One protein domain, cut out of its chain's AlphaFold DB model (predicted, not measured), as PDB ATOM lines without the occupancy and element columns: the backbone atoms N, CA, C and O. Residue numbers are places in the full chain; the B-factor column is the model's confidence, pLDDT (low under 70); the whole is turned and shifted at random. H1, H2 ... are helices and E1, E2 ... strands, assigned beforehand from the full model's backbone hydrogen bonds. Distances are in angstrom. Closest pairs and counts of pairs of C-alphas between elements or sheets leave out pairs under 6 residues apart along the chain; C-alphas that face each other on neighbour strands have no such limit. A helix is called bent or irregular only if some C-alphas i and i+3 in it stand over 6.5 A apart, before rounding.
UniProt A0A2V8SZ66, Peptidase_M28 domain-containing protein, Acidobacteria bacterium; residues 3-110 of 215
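Overview. This is residues 3 to 110 of the 215 residues of the protein "Peptidase_M28 domain-containing protein" of Acidobacteria bacterium (UniProt A0A2V8SZ66). A strongly twisted sheet of four strands, E1, E2, E6 and E3, lies between two helices: the long H1 runs along the strands over E6 and E3 on one face, and the short H2 crosses E2 on the other face. The small hairpin of E4 and E5 extends past one end of the sheet, and its residues 53 to 58 stick out. The 108 printed residues hold six named strands and two named helices, in the order E1 E2 E3 E4 E5 H1 E6 H2. The class is mixed, helices and strands; the four-strand sheet is mixed, in the order E1, E2, E6, E3, with E6 and E3 parallel. The whole is elongated, 50 by 27 by 18 A, yet only just compact, close to loose, with a radius of gyration of the C-alphas of 15.5 A.

Along the chain. E1, residues 9 to 14, begins at C-alpha 9 (211.534, 144.625, 217.311). E2, residues 23 to 32, is 30.3 A long, and E3, residues 37 to 47, is 27.1 A long and bends by 66 degrees at residue 40. E4 is residues 52 to 54 and E5 residues 57 to 59. H1, residues 62 to 81, is 27.2 A long and irregular: C-alphas 64 and 67 are 7.0 A apart. It begins at C-alpha 62 (212.265, 165.421, 207.890). E6, residues 86 to 93, is 21.6 A long. H2, residues 101 to 109, is 12.2 A long and ends at C-alpha 109 (223.103, 141.495, 219.713).

Arrangement. E1 and E2 form an antiparallel hairpin, with N 10 and O 27 at 2.8 A. The pairing of E2 is staggered: its residues 23 to 28 pair with E1 and its residues 28 to 32 with E6. E2 and E6 are antiparallel, with N 30 and O 90 at 2.9 A. E6 and E3 are parallel, with N 89 and O 42 at 2.8 A. The helices make three layers, one helix on each face of this sheet. H1 has a height over the sheet of 8.6 A and stands at 17 degrees to E3 on the local plane; its closest C-alphas to E3 are those of Gly 68 and Ala 46, 5.3 A apart. H2, at a height over the sheet of 7.7 A, lies over E2 and runs only just across it, at 61 degrees on the local plane; the closest C-alphas are those of Asn 27 and Gly 102, 6.2 A apart. H1 and H2 are apart. The hairpin of E4 and E5 has N 59 and O 52 at 2.8 A. In H2 every O i to N i+4 pair is within hydrogen-bond range, in H1 14 of 16.

Size, cuts and confidence. The two C-alphas farthest apart, those of Thr 36 and Gly 56, are 52.0 A apart. The printed part has no cut and no long link; the links E1 to E2 and E6 to H2 are short, the others tight. The mean pLDDT of the printed part is 93.7, and no printed residue is under 70.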
ATOM      1  N   ALA A   3     211.015 138.875 210.066       91.12
ATOM      2  CA  ALA A   3     211.772 139.253 211.258       91.12
ATOM      3  C   ALA A   3     213.209 138.695 211.205       91.12
ATOM      4  O   ALA A   3     213.423 137.606 210.658       91.12
ATOM      5  N   PHE A   4     214.183 139.428 211.757       87.12
ATOM      6  CA  PHE A   4     215.567 138.941 211.878       87.12
ATOM      7  C   PHE A   4     215.745 138.002 213.087       87.12
ATOM      8  O   PHE A   4     216.421 136.978 212.972       87.12
ATOM      9  N   TRP A   5     215.061 138.290 214.201       87.56
ATOM     10  CA  TRP A   5     214.922 137.398 215.360       87.56
ATOM     11  C   TRP A   5     213.513 136.763 215.387       87.56
ATOM     12  O   TRP A   5     212.937 136.456 214.343       87.56
ATOM     13  N   SER A   6     212.949 136.531 216.578       88.56
ATOM     14  CA  SER A   6     211.544 136.148 216.779       88.56
ATOM     15  C   SER A   6     210.559 137.293 216.508       88.56
ATOM     16  O   SER A   6     209.420 137.023 216.139       88.56
ATOM     17  N   SER A   7     211.001 138.546 216.658       93.62
ATOM     18  CA  SER A   7     210.253 139.766 216.332       93.62
ATOM     19  C   SER A   7     211.026 140.623 215.323       93.62
ATOM     20  O   SER A   7     212.224 140.420 215.098       93.62
ATOM     21  N   TYR A   8     210.321 141.577 214.711       95.50
ATOM     22  CA  TYR A   8     210.945 142.713 214.030       95.50
ATOM     23  C   TYR A   8     211.577 143.681 215.036       95.50
ATOM     24  O   TYR A   8     212.567 144.327 214.721       95.50
ATOM     25  N   GLU A   9     211.025 143.766 216.245       96.44
ATOM     26  CA  GLU A   9     211.534 144.625 217.311       96.44
ATOM     27  C   GLU A   9     212.781 144.032 217.971       96.44
ATOM     28  O   GLU A   9     212.822 142.853 218.336       96.44
ATOM     29  N   GLN A  10     213.777 144.889 218.173       95.12
ATOM     30  CA  GLN A  10     215.004 144.609 218.899       95.12
ATOM     31  C   GLN A  10     215.141 145.603 220.064       95.12
ATOM     32  O   GLN A  10     215.690 146.691 219.871       95.12
ATOM     33  N   PRO A  11     214.651 145.269 221.270       95.75
ATOM     34  CA  PRO A  11     214.754 146.153 222.422       95.75
ATOM     35  C   PRO A  11     216.190 146.239 222.961       95.75
ATOM     36  O   PRO A  11     216.933 145.250 223.004       95.75
ATOM     37  N   PHE A  12     216.558 147.425 223.434       94.56
ATOM     38  CA  PHE A  12     217.821 147.689 224.116       94.56
ATOM     39  C   PHE A  12     217.656 148.747 225.211       94.56
ATOM     40  O   PHE A  12     216.758 149.586 225.170       94.56
ATOM     41  N   ASP A  13     218.517 148.684 226.222       93.50
ATOM     42  CA  ASP A  13     218.493 149.611 227.351       93.50
ATOM     43  C   ASP A  13     219.217 150.918 227.006       93.50
ATOM     44  O   ASP A  13     220.275 150.912 226.372       93.50
ATOM     45  N   LEU A  14     218.644 152.038 227.444       91.50
ATOM     46  CA  LEU A  14     219.215 153.376 227.319       91.50
ATOM     47  C   LEU A  14     219.721 153.865 228.679       91.50
ATOM     48  O   LEU A  14     219.246 153.437 229.732       91.50
ATOM     49  N   SER A  15     220.643 154.828 228.654       86.94
ATOM     50  CA  SER A  15     220.971 155.617 229.843       86.94
ATOM     51  C   SER A  15     219.702 156.265 230.425       86.94
ATOM     52  O   SER A  15     218.838 156.691 229.648       86.94
ATOM     53  N   PRO A  16     219.577 156.378 231.763       85.06
ATOM     54  CA  PRO A  16     218.442 157.048 232.384       85.06
ATOM     55  C   PRO A  16     218.244 158.490 231.904       85.06
ATOM     56  O   PRO A  16     219.192 159.157 231.482       85.06
ATOM     57  N   GLY A  17     217.003 158.975 231.973       78.75
ATOM     58  CA  GLY A  17     216.694 160.377 231.694       78.75
ATOM     59  C   GLY A  17     217.194 161.331 232.788       78.75
ATOM     60  O   GLY A  17     217.735 160.917 233.813       78.75
ATOM     61  N   GLY A  18     216.967 162.636 232.597       78.38
ATOM     62  CA  GLY A  18     217.206 163.650 233.642       78.38
ATOM     63  C   GLY A  18     216.269 163.526 234.857       78.38
ATOM     64  O   GLY A  18     216.482 164.179 235.870       78.38
ATOM     65  N   ASP A  19     215.254 162.670 234.747       84.62
ATOM     66  CA  ASP A  19     214.341 162.195 235.790       84.62
ATOM     67  C   ASP A  19     214.866 160.951 236.542       84.62
ATOM     68  O   ASP A  19     214.205 160.448 237.452       84.62
ATOM     69  N   GLY A  20     216.031 160.422 236.147       83.75
ATOM     70  CA  GLY A  20     216.624 159.201 236.692       83.75
ATOM     71  C   GLY A  20     215.915 157.905 236.285       83.75
ATOM     72  O   GLY A  20     216.321 156.836 236.742       83.75
ATOM     73  N   GLN A  21     214.886 157.956 235.432       84.25
ATOM     74  CA  GLN A  21     214.105 156.771 235.076       84.25
ATOM     75  C   GLN A  21     214.818 155.923 234.012       84.25
ATOM     76  O   GLN A  21     215.367 156.480 233.054       84.25
ATOM     77  N   PRO A  22     214.808 154.580 234.130       84.69
ATOM     78  CA  PRO A  22     215.389 153.700 233.125       84.69
ATOM     79  C   PRO A  22     214.581 153.781 231.828       84.69
ATOM     80  O   PRO A  22     213.367 153.575 231.815       84.69
ATOM     81  N   ARG A  23     215.265 154.054 230.718       89.56
ATOM     82  CA  ARG A  23     214.657 154.150 229.387       89.56
ATOM     83  C   ARG A  23     215.051 152.943 228.538       89.56
ATOM     84  O   ARG A  23     216.092 152.326 228.758       89.56
ATOM     85  N   LYS A  24     214.227 152.613 227.548       93.69
ATOM     86  CA  LYS A  24     214.518 151.595 226.531       93.69
ATOM     87  C   LYS A  24     214.300 152.190 225.147       93.69
ATOM     88  O   LYS A  24     213.420 153.033 224.989       93.69
ATOM     89  N   GLY A  25     215.107 151.742 224.196       94.94
ATOM     90  CA  GLY A  25     214.929 151.981 222.772       94.94
ATOM     91  C   GLY A  25     214.651 150.674 222.035       94.94
ATOM     92  O   GLY A  25     214.810 149.586 222.604       94.94
ATOM     93  N   VAL A  26     214.214 150.764 220.782       97.25
ATOM     94  CA  VAL A  26     213.866 149.603 219.949       97.25
ATOM     95  C   VAL A  26     214.346 149.820 218.516       97.25
ATOM     96  O   VAL A  26     213.884 150.730 217.849       97.25
ATOM     97  N   ASN A  27     215.214 148.957 217.983       97.50
ATOM     98  CA  ASN A  27     215.433 148.951 216.530       97.50
ATOM     99  C   ASN A  27     214.343 148.099 215.860       97.50
ATOM    100  O   ASN A  27     213.979 147.044 216.382       97.50
ATOM    101  N   VAL A  28     213.873 148.491 214.675       97.56
ATOM    102  CA  VAL A  28     212.943 147.692 213.858       97.56
ATOM    103  C   VAL A  28     213.715 147.067 212.698       97.56
ATOM    104  O   VAL A  28     214.167 147.761 211.790       97.56
ATOM    105  N   VAL A  29     213.896 145.745 212.738       96.94
ATOM    106  CA  VAL A  29     214.867 145.006 211.919       96.94
ATOM    107  C   VAL A  29     214.210 143.861 211.144       96.94
ATOM    108  O   VAL A  29     213.637 142.923 211.708       96.94
ATOM    109  N   THR A  30     214.352 143.885 209.820       95.69
ATOM    110  CA  THR A  30     213.861 142.841 208.911       95.69
ATOM    111  C   THR A  30     214.963 142.309 207.999       95.69
ATOM    112  O   THR A  30     215.924 143.005 207.683       95.69
ATOM    113  N   VAL A  31     214.821 141.056 207.555       95.50
ATOM    114  CA  VAL A  31     215.738 140.401 206.618       95.50
ATOM    115  C   VAL A  31     215.025 139.899 205.358       95.50
ATOM    116  O   VAL A  31     213.971 139.250 205.402       95.50
ATOM    117  N   VAL A  32     215.657 140.151 204.213       95.94
ATOM    118  CA  VAL A  32     215.414 139.487 202.931       95.94
ATOM    119  C   VAL A  32     216.564 138.514 202.697       95.94
ATOM    120  O   VAL A  32     217.717 138.917 202.589       95.94
ATOM    121  N   ARG A  33     216.272 137.212 202.613       94.75
ATOM    122  CA  ARG A  33     217.303 136.205 202.322       94.75
ATOM    123  C   ARG A  33     217.674 136.239 200.840       94.75
ATOM    124  O   ARG A  33     216.778 136.147 199.995       94.75
ATOM    125  N   GLY A  34     218.968 136.261 200.540       95.69
ATOM    126  CA  GLY A  34     219.494 136.228 199.175       95.69
ATOM    127  C   GLY A  34     219.061 134.994 198.378       95.69
ATOM    128  O   GLY A  34     218.681 133.971 198.962       95.69
ATOM    129  N   LYS A  35     219.067 135.095 197.046       95.56
ATOM    130  CA  LYS A  35     218.867 133.973 196.112       95.56
ATOM    131  C   LYS A  35     220.105 133.075 196.062       95.56
ATOM    132  O   LYS A  35     219.987 131.876 196.299       95.56
ATOM    133  N   THR A  36     221.260 133.677 195.792       96.31
ATOM    134  CA  THR A  36     222.481 132.990 195.331       96.31
ATOM    135  C   THR A  36     223.569 132.944 196.404       96.31
ATOM    136  O   THR A  36     224.253 131.935 196.544       96.31
ATOM    137  N   HIS A  37     223.674 134.002 197.211       94.31
ATOM    138  CA  HIS A  37     224.639 134.156 198.303       94.31
ATOM    139  C   HIS A  37     223.932 134.490 199.626       94.31
ATOM    140  O   HIS A  37     224.132 135.566 200.199       94.31
ATOM    141  N   PRO A  38     223.037 133.617 200.125       92.44
ATOM    142  CA  PRO A  38     222.248 133.901 201.318       92.44
ATOM    143  C   PRO A  38     223.071 134.028 202.616       92.44
ATOM    144  O   PRO A  38     222.522 134.465 203.630       92.44
ATOM    145  N   GLU A  39     224.338 133.618 202.604       90.75
ATOM    146  CA  GLU A  39     225.340 133.794 203.657       90.75
ATOM    147  C   GLU A  39     225.997 135.182 203.666       90.75
ATOM    148  O   GLU A  39     226.434 135.633 204.724       90.75
ATOM    149  N   ARG A  40     226.046 135.874 202.520       93.56
ATOM    150  CA  ARG A  40     226.548 137.251 202.433       93.56
ATOM    151  C   ARG A  40     225.468 138.206 202.916       93.56
ATOM    152  O   ARG A  40     224.311 138.075 202.518       93.56
ATOM    153  N   LEU A  41     225.848 139.162 203.758       92.31
ATOM    154  CA  LEU A  41     224.933 140.102 204.399       92.31
ATOM    155  C   LEU A  41     225.310 141.540 204.047       92.31
ATOM    156  O   LEU A  41     226.434 141.969 204.291       92.31
ATOM    157  N   ILE A  42     224.346 142.278 203.505       95.62
ATOM    158  CA  ILE A  42     224.386 143.734 203.352       95.62
ATOM    159  C   ILE A  42     223.407 144.307 204.377       95.62
ATOM    160  O   ILE A  42     222.263 143.859 204.445       95.62
ATOM    161  N   VAL A  43     223.841 145.278 205.179       96.06
ATOM    162  CA  VAL A  43     222.976 145.970 206.146       96.06
ATOM    163  C   VAL A  43     222.720 147.383 205.636       96.06
ATOM    164  O   VAL A  43     223.665 148.101 205.321       96.06
ATOM    165  N   VAL A  44     221.448 147.764 205.541       97.75
ATOM    166  CA  VAL A  44     220.992 149.113 205.186       97.75
ATOM    167  C   VAL A  44     220.277 149.697 206.402       97.75
ATOM    168  O   VAL A  44     219.466 149.012 207.032       97.75
ATOM    169  N   THR A  45     220.596 150.941 206.753       97.81
ATOM    170  CA  THR A  45     220.142 151.577 207.996       97.81
ATOM    171  C   THR A  45     219.728 153.026 207.785       97.81
ATOM    172  O   THR A  45     220.415 153.762 207.082       97.81
ATOM    173  N   ALA A  46     218.681 153.439 208.489       98.06
ATOM    174  CA  ALA A  46     218.344 154.831 208.785       98.06
ATOM    175  C   ALA A  46     217.874 154.889 210.247       98.06
ATOM    176  O   ALA A  46     217.473 153.851 210.778       98.06
ATOM    177  N   HIS A  47     217.919 156.043 210.909       98.00
ATOM    178  CA  HIS A  47     217.324 156.200 212.243       98.00
ATOM    179  C   HIS A  47     215.963 156.887 212.164       98.00
ATOM    180  O   HIS A  47     215.692 157.624 211.220       98.00
ATOM    181  N   TYR A  48     215.095 156.601 213.132       96.69
ATOM    182  CA  TYR A  48     213.751 157.172 213.214       96.69
ATOM    183  C   TYR A  48     213.533 158.025 214.475       96.69
ATOM    184  O   TYR A  48     212.454 158.598 214.639       96.69
ATOM    185  N   ASP A  49     214.540 158.146 215.346       94.38
ATOM    186  CA  ASP A  49     214.576 159.166 216.393       94.38
ATOM    187  C   ASP A  49     215.040 160.532 215.856       94.38
ATOM    188  O   ASP A  49     215.741 160.616 214.847       94.38
ATOM    189  N   HIS A  50     214.614 161.594 216.548       93.44
ATOM    190  CA  HIS A  50     214.929 162.998 216.257       93.44
ATOM    191  C   HIS A  50     215.081 163.814 217.557       93.44
ATOM    192  O   HIS A  50     214.530 163.435 218.601       93.44
ATOM    193  N   LEU A  51     215.716 164.990 217.498       90.56
ATOM    194  CA  LEU A  51     215.873 165.906 218.643       90.56
ATOM    195  C   LEU A  51     214.560 166.377 219.305       90.56
ATOM    196  O   LEU A  51     214.594 166.754 220.481       90.56
ATOM    197  N   GLY A  52     213.430 166.396 218.585       90.62
ATOM    198  CA  GLY A  52     212.137 166.876 219.086       90.62
ATOM    199  C   GLY A  52     212.103 168.394 219.297       90.62
ATOM    200  O   GLY A  52     212.317 169.155 218.359       90.62
ATOM    201  N   ILE A  53     211.825 168.858 220.520       93.00
ATOM    202  CA  ILE A  53     211.879 170.291 220.868       93.00
ATOM    203  C   ILE A  53     213.116 170.554 221.730       93.00
ATOM    204  O   ILE A  53     213.249 169.988 222.816       93.00
ATOM    205  N   ARG A  54     214.002 171.455 221.287       87.94
ATOM    206  CA  ARG A  54     215.166 171.922 222.064       87.94
ATOM    207  C   ARG A  54     215.279 173.441 221.987       87.94
ATOM    208  O   ARG A  54     215.138 174.024 220.920       87.94
ATOM    209  N   GLY A  55     215.492 174.100 223.129       90.44
ATOM    210  CA  GLY A  55     215.610 175.567 223.200       90.44
ATOM    211  C   GLY A  55     214.368 176.350 222.746       90.44
ATOM    212  O   GLY A  55     214.482 177.528 222.435       90.44
ATOM    213  N   GLY A  56     213.196 175.706 222.670       93.88
ATOM    214  CA  GLY A  56     211.977 176.277 222.083       93.88
ATOM    215  C   GLY A  56     211.862 176.117 220.559       93.88
ATOM    216  O   GLY A  56     210.799 176.382 220.009       93.88
ATOM    217  N   GLN A  57     212.908 175.633 219.879       94.44
ATOM    218  CA  GLN A  57     212.876 175.286 218.458       94.44
ATOM    219  C   GLN A  57     212.407 173.837 218.262       94.44
ATOM    220  O   GLN A  57     212.794 172.941 219.017       94.44
ATOM    221  N   ILE A  58     211.582 173.611 217.236       95.12
ATOM    222  CA  ILE A  58     211.107 172.284 216.825       95.12
ATOM    223  C   ILE A  58     212.024 171.739 215.724       95.12
ATOM    224  O   ILE A  58     212.270 172.411 214.722       95.12
ATOM    225  N   TYR A  59     212.496 170.510 215.904       93.38
ATOM    226  CA  TYR A  59     213.321 169.760 214.963       93.38
ATOM    227  C   TYR A  59     212.469 168.640 214.363       93.38
ATOM    228  O   TYR A  59     212.368 167.551 214.919       93.38
ATOM    229  N   ASN A  60     211.828 168.926 213.227       93.44
ATOM    230  CA  ASN A  60     210.815 168.053 212.612       93.44
ATOM    231  C   ASN A  60     211.350 166.710 212.073       93.44
ATOM    232  O   ASN A  60     210.559 165.876 211.647       93.44
ATOM    233  N   GLY A  61     212.672 166.518 212.023       95.00
ATOM    234  CA  GLY A  61     213.317 165.269 211.601       95.00
ATOM    235  C   GLY A  61     213.077 164.833 210.146       95.00
ATOM    236  O   GLY A  61     213.230 163.658 209.826       95.00
ATOM    237  N   ALA A  62     212.664 165.750 209.263       95.81
ATOM    238  CA  ALA A  62     212.265 165.421 207.890       95.81
ATOM    239  C   ALA A  62     213.431 164.870 207.048       95.81
ATOM    240  O   ALA A  62     213.361 163.738 206.573       95.81
ATOM    241  N   ASP A  63     214.516 165.639 206.917       94.50
ATOM    242  CA  ASP A  63     215.740 165.191 206.234       94.50
ATOM    243  C   ASP A  63     216.674 164.389 207.151       94.50
ATOM    244  O   ASP A  63     217.500 163.625 206.662       94.50
ATOM    245  N   ASP A  64     216.514 164.542 208.469       93.69
ATOM    246  CA  ASP A  64     217.338 163.921 209.508       93.69
ATOM    247  C   ASP A  64     216.422 163.230 210.542       93.69
ATOM    248  O   ASP A  64     216.049 163.815 211.555       93.69
ATOM    249  N   ASN A  65     215.899 162.029 210.277       96.06
ATOM    250  CA  ASN A  65     216.216 161.147 209.143       96.06
ATOM    251  C   ASN A  65     214.977 160.391 208.605       96.06
ATOM    252  O   ASN A  65     215.052 159.260 208.119       96.06
ATOM    253  N   ALA A  66     213.796 161.020 208.663       97.25
ATOM    254  CA  ALA A  66     212.558 160.436 208.139       97.25
ATOM    255  C   ALA A  66     212.626 160.154 206.621       97.25
ATOM    256  O   ALA A  66     212.052 159.168 206.152       97.25
ATOM    257  N   SER A  67     213.368 160.963 205.858       98.25
ATOM    258  CA  SER A  67     213.660 160.744 204.435       98.25
ATOM    259  C   SER A  67     214.431 159.435 204.193       98.25
ATOM    260  O   SER A  67     214.053 158.644 203.322       98.25
ATOM    261  N   GLY A  68     215.452 159.147 205.008       98.19
ATOM    262  CA  GLY A  68     216.198 157.891 204.966       98.19
ATOM    263  C   GLY A  68     215.355 156.697 205.404       98.19
ATOM    264  O   GLY A  68     215.461 155.632 204.800       98.19
ATOM    265  N   VAL A  69     214.457 156.865 206.381       98.31
ATOM    266  CA  VAL A  69     213.485 155.824 206.769       98.31
ATOM    267  C   VAL A  69     212.496 155.535 205.636       98.31
ATOM    268  O   VAL A  69     212.229 154.368 205.351       98.31
ATOM    269  N   ALA A  70     211.999 156.552 204.930       98.31
ATOM    270  CA  ALA A  70     211.135 156.360 203.765       98.31
ATOM    271  C   ALA A  70     211.855 155.595 202.637       98.31
ATOM    272  O   ALA A  70     211.311 154.631 202.093       98.31
ATOM    273  N   ALA A  71     213.111 155.952 202.340       98.44
ATOM    274  CA  ALA A  71     213.942 155.225 201.379       98.44
ATOM    275  C   ALA A  71     214.227 153.778 201.826       98.44
ATOM    276  O   ALA A  71     214.137 152.848 201.021       98.44
ATOM    277  N   LEU A  72     214.515 153.562 203.115       98.38
ATOM    278  CA  LEU A  72     214.714 152.238 203.706       98.38
ATOM    279  C   LEU A  72     213.467 151.355 203.538       98.38
ATOM    280  O   LEU A  72     213.601 150.175 203.208       98.38
ATOM    281  N   LEU A  73     212.270 151.922 203.729       97.94
ATOM    282  CA  LEU A  73     210.992 151.221 203.605       97.94
ATOM    283  C   LEU A  73     210.637 150.858 202.154       97.94
ATOM    284  O   LEU A  73     210.156 149.746 201.935       97.94
ATOM    285  N   GLU A  74     210.913 151.705 201.154       98.31
ATOM    286  CA  GLU A  74     210.687 151.301 199.753       98.31
ATOM    287  C   GLU A  74     211.737 150.294 199.268       98.31
ATOM    288  O   GLU A  74     211.378 149.311 198.626       98.31
ATOM    289  N   LEU A  75     213.018 150.441 199.634       98.12
ATOM    290  CA  LEU A  75     214.028 149.414 199.334       98.12
ATOM    291  C   LEU A  75     213.641 148.067 199.967       98.12
ATOM    292  O   LEU A  75     213.709 147.022 199.314       98.12
ATOM    293  N   ALA A  76     213.164 148.092 201.214       97.25
ATOM    294  CA  ALA A  76     212.600 146.937 201.896       97.25
ATOM    295  C   ALA A  76     211.417 146.326 201.120       97.25
ATOM    296  O   ALA A  76     211.397 145.114 200.880       97.25
ATOM    297  N   ALA A  77     210.456 147.147 200.684       97.19
ATOM    298  CA  ALA A  77     209.294 146.709 199.916       97.19
ATOM    299  C   ALA A  77     209.688 146.107 198.554       97.19
ATOM    300  O   ALA A  77     209.254 144.994 198.240       97.19
ATOM    301  N   HIS A  78     210.556 146.772 197.788       97.88
ATOM    302  CA  HIS A  78     211.080 146.303 196.504       97.88
ATOM    303  C   HIS A  78     211.800 144.959 196.642       97.88
ATOM    304  O   HIS A  78     211.348 143.970 196.062       97.88
ATOM    305  N   PHE A  79     212.832 144.858 197.487       97.31
ATOM    306  CA  PHE A  79     213.582 143.607 197.657       97.31
ATOM    307  C   PHE A  79     212.768 142.488 198.336       97.31
ATOM    308  O   PHE A  79     213.133 141.312 198.245       97.31
ATOM    309  N   SER A  80     211.634 142.802 198.978       94.94
ATOM    310  CA  SER A  80     210.684 141.781 199.439       94.94
ATOM    311  C   SER A  80     209.977 141.051 198.290       94.94
ATOM    312  O   SER A  80     209.657 139.868 198.447       94.94
ATOM    313  N   ARG A  81     209.771 141.739 197.156       96.12
ATOM    314  CA  ARG A  81     209.202 141.222 195.901       96.12
ATOM    315  C   ARG A  81     210.321 140.613 195.049       96.12
ATOM    316  O   ARG A  81     210.316 139.421 194.740       96.12
ATOM    317  N   GLU A  82     211.337 141.415 194.753       96.56
ATOM    318  CA  GLU A  82     212.461 141.084 193.881       96.56
ATOM    319  C   GLU A  82     213.693 140.714 194.709       96.56
ATOM    320  O   GLU A  82     214.597 141.513 194.927       96.56
ATOM    321  N   ARG A  83     213.736 139.472 195.208       95.62
ATOM    322  CA  ARG A  83     214.834 139.034 196.089       95.62
ATOM    323  C   ARG A  83     216.217 139.209 195.418       95.62
ATOM    324  O   ARG A  83     216.399 138.679 194.319       95.62
ATOM    325  N   PRO A  84     217.194 139.866 196.067       96.19
ATOM    326  CA  PRO A  84     218.553 140.049 195.550       96.19
ATOM    327  C   PRO A  84     219.406 138.780 195.716       96.19
ATOM    328  O   PRO A  84     218.959 137.790 196.302       96.19
ATOM    329  N   ASP A  85     220.641 138.782 195.205       97.12
ATOM    330  CA  ASP A  85     221.557 137.637 195.324       97.12
ATOM    331  C   ASP A  85     222.111 137.444 196.735       97.12
ATOM    332  O   ASP A  85     222.054 136.330 197.259       97.12
ATOM    333  N   ASN A  86     222.603 138.517 197.357       96.75
ATOM    334  CA  ASN A  86     223.046 138.535 198.753       96.75
ATOM    335  C   ASN A  86     221.834 138.651 199.696       96.75
ATOM    336  O   ASN A  86     220.783 139.149 199.295       96.75
ATOM    337  N   SER A  87     221.956 138.233 200.956       95.62
ATOM    338  CA  SER A  87     220.954 138.590 201.969       95.62
ATOM    339  C   SER A  87     221.070 140.071 202.344       95.62
ATOM    340  O   SER A  87     222.170 140.598 202.496       95.62
ATOM    341  N   MET A  88     219.930 140.734 202.532       96.56
ATOM    342  CA  MET A  88     219.853 142.129 202.965       96.56
ATOM    343  C   MET A  88     219.110 142.238 204.294       96.56
ATOM    344  O   MET A  88     218.043 141.646 204.461       96.56
ATOM    345  N   ILE A  89     219.670 143.002 205.227       96.25
ATOM    346  CA  ILE A  89     219.020 143.426 206.468       96.25
ATOM    347  C   ILE A  89     218.671 144.904 206.321       96.25
ATOM    348  O   ILE A  89     219.520 145.701 205.928       96.25
ATOM    349  N   PHE A  90     217.439 145.257 206.667       97.88
ATOM    350  CA  PHE A  90     216.966 146.634 206.741       97.88
ATOM    351  C   PHE A  90     216.642 146.910 208.207       97.88
ATOM    352  O   PHE A  90     215.850 146.174 208.801       97.88
ATOM    353  N   ALA A  91     217.290 147.913 208.796       97.75
ATOM    354  CA  ALA A  91     217.115 148.272 210.198       97.75
ATOM    355  C   ALA A  91     216.798 149.764 210.335       97.75
ATOM    356  O   ALA A  91     217.642 150.608 210.034       97.75
ATOM    357  N   ALA A  92     215.586 150.071 210.798       98.12
ATOM    358  CA  ALA A  92     215.266 151.390 211.321       98.12
ATOM    359  C   ALA A  92     215.789 151.444 212.762       98.12
ATOM    360  O   ALA A  92     215.437 150.596 213.587       98.12
ATOM    361  N   LEU A  93     216.694 152.376 213.033       98.06
ATOM    362  CA  LEU A  93     217.419 152.493 214.293       98.06
ATOM    363  C   LEU A  93     216.783 153.542 215.206       98.06
ATOM    364  O   LEU A  93     216.197 154.509 214.732       98.06
ATOM    365  N   ASP A  94     216.952 153.346 216.505       96.88
ATOM    366  CA  ASP A  94     216.526 154.273 217.554       96.88
ATOM    367  C   ASP A  94     217.756 154.771 218.337       96.88
ATOM    368  O   ASP A  94     218.818 154.133 218.340       96.88
ATOM    369  N   ALA A  95     217.618 155.897 219.028       93.94
ATOM    370  CA  ALA A  95     218.665 156.539 219.814       93.94
ATOM    371  C   ALA A  95     219.999 156.769 219.057       93.94
ATOM    372  O   ALA A  95     221.082 156.536 219.613       93.94
ATOM    373  N   GLU A  96     219.945 157.228 217.802       92.38
ATOM    374  CA  GLU A  96     221.114 157.764 217.086       92.38
ATOM    375  C   GLU A  96     221.576 159.066 217.756       92.38
ATOM    376  O   GLU A  96     222.709 159.141 218.243       92.38
ATOM    377  N   GLU A  97     220.627 159.987 217.960       87.12
ATOM    378  CA  GLU A  97     220.783 161.383 218.409       87.12
ATOM    379  C   GLU A  97     221.392 161.540 219.817       87.12
ATOM    380  O   GLU A  97     221.734 162.638 220.269       87.12
ATOM    381  N   ILE A  98     221.506 160.429 220.552       86.88
ATOM    382  CA  ILE A  98     222.123 160.340 221.883       86.88
ATOM    383  C   ILE A  98     223.389 159.464 221.909       86.88
ATOM    384  O   ILE A  98     223.861 159.077 222.978       86.88
ATOM    385  N   GLY A  99     223.982 159.187 220.742       89.31
ATOM    386  CA  GLY A  99     225.319 158.604 220.603       89.31
ATOM    387  C   GLY A  99     225.376 157.237 219.917       89.31
ATOM    388  O   GLY A  99     226.147 156.379 220.359       89.31
ATOM    389  N   LEU A 100     224.609 157.031 218.839       92.62
ATOM    390  CA  LEU A 100     224.581 155.794 218.037       92.62
ATOM    391  C   LEU A 100     224.162 154.547 218.839       92.62
ATOM    392  O   LEU A 100     224.692 153.450 218.627       92.62
ATOM    393  N   VAL A 101     223.265 154.694 219.816       94.75
ATOM    394  CA  VAL A 101     223.005 153.649 220.820       94.75
ATOM    395  C   VAL A 101     222.298 152.444 220.196       94.75
ATOM    396  O   VAL A 101     222.766 151.319 220.388       94.75
ATOM    397  N   GLY A 102     221.271 152.653 219.365       94.88
ATOM    398  CA  GLY A 102     220.614 151.570 218.625       94.88
ATOM    399  C   GLY A 102     221.535 150.873 217.630       94.88
ATOM    400  O   GLY A 102     221.550 149.643 217.574       94.88
ATOM    401  N   ALA A 103     222.400 151.612 216.926       95.44
ATOM    402  CA  ALA A 103     223.411 151.032 216.035       95.44
ATOM    403  C   ALA A 103     224.385 150.104 216.792       95.44
ATOM    404  O   ALA A 103     224.671 148.984 216.357       95.44
ATOM    405  N   ARG A 104     224.860 150.536 217.969       94.81
ATOM    406  CA  ARG A 104     225.722 149.733 218.853       94.81
ATOM    407  C   ARG A 104     224.984 148.511 219.405       94.81
ATOM    408  O   ARG A 104     225.570 147.430 219.469       94.81
ATOM    409  N   ALA A 105     223.710 148.654 219.769       94.31
ATOM    410  CA  ALA A 105     222.873 147.549 220.229       94.31
ATOM    411  C   ALA A 105     222.617 146.510 219.123       94.31
ATOM    412  O   ALA A 105     222.714 145.309 219.387       94.31
ATOM    413  N   LEU A 106     222.366 146.952 217.883       94.44
ATOM    414  CA  LEU A 106     222.250 146.095 216.700       94.44
ATOM    415  C   LEU A 106     223.508 145.243 216.533       94.44
ATOM    416  O   LEU A 106     223.415 144.021 216.584       94.44
ATOM    417  N   VAL A 107     224.690 145.861 216.436       93.06
ATOM    418  CA  VAL A 107     225.959 145.126 216.263       93.06
ATOM    419  C   VAL A 107     226.259 144.193 217.446       93.06
ATOM    420  O   VAL A 107     226.741 143.084 217.236       93.06
ATOM    421  N   LYS A 108     225.944 144.594 218.687       90.81
ATOM    422  CA  LYS A 108     226.211 143.786 219.892       90.81
ATOM    423  C   LYS A 108     225.323 142.539 220.005       90.81
ATOM    424  O   LYS A 108     225.794 141.514 220.490       90.81
ATOM    425  N   GLN A 109     224.049 142.619 219.613       85.06
ATOM    426  CA  GLN A 109     223.103 141.495 219.713       85.06
ATOM    427  C   GLN A 109     222.999 140.671 218.416       85.06
ATOM    428  O   GLN A 109     222.591 139.507 218.450       85.06
ATOM    429  N   ALA A 110     223.355 141.242 217.262       80.81
ATOM    430  CA  ALA A 110     223.342 140.541 215.988       80.81
ATOM    431  C   ALA A 110     224.557 139.612 215.856       80.81
ATOM    432  O   ALA A 110     225.581 139.947 215.263       80.81
TER     433      ALA A 110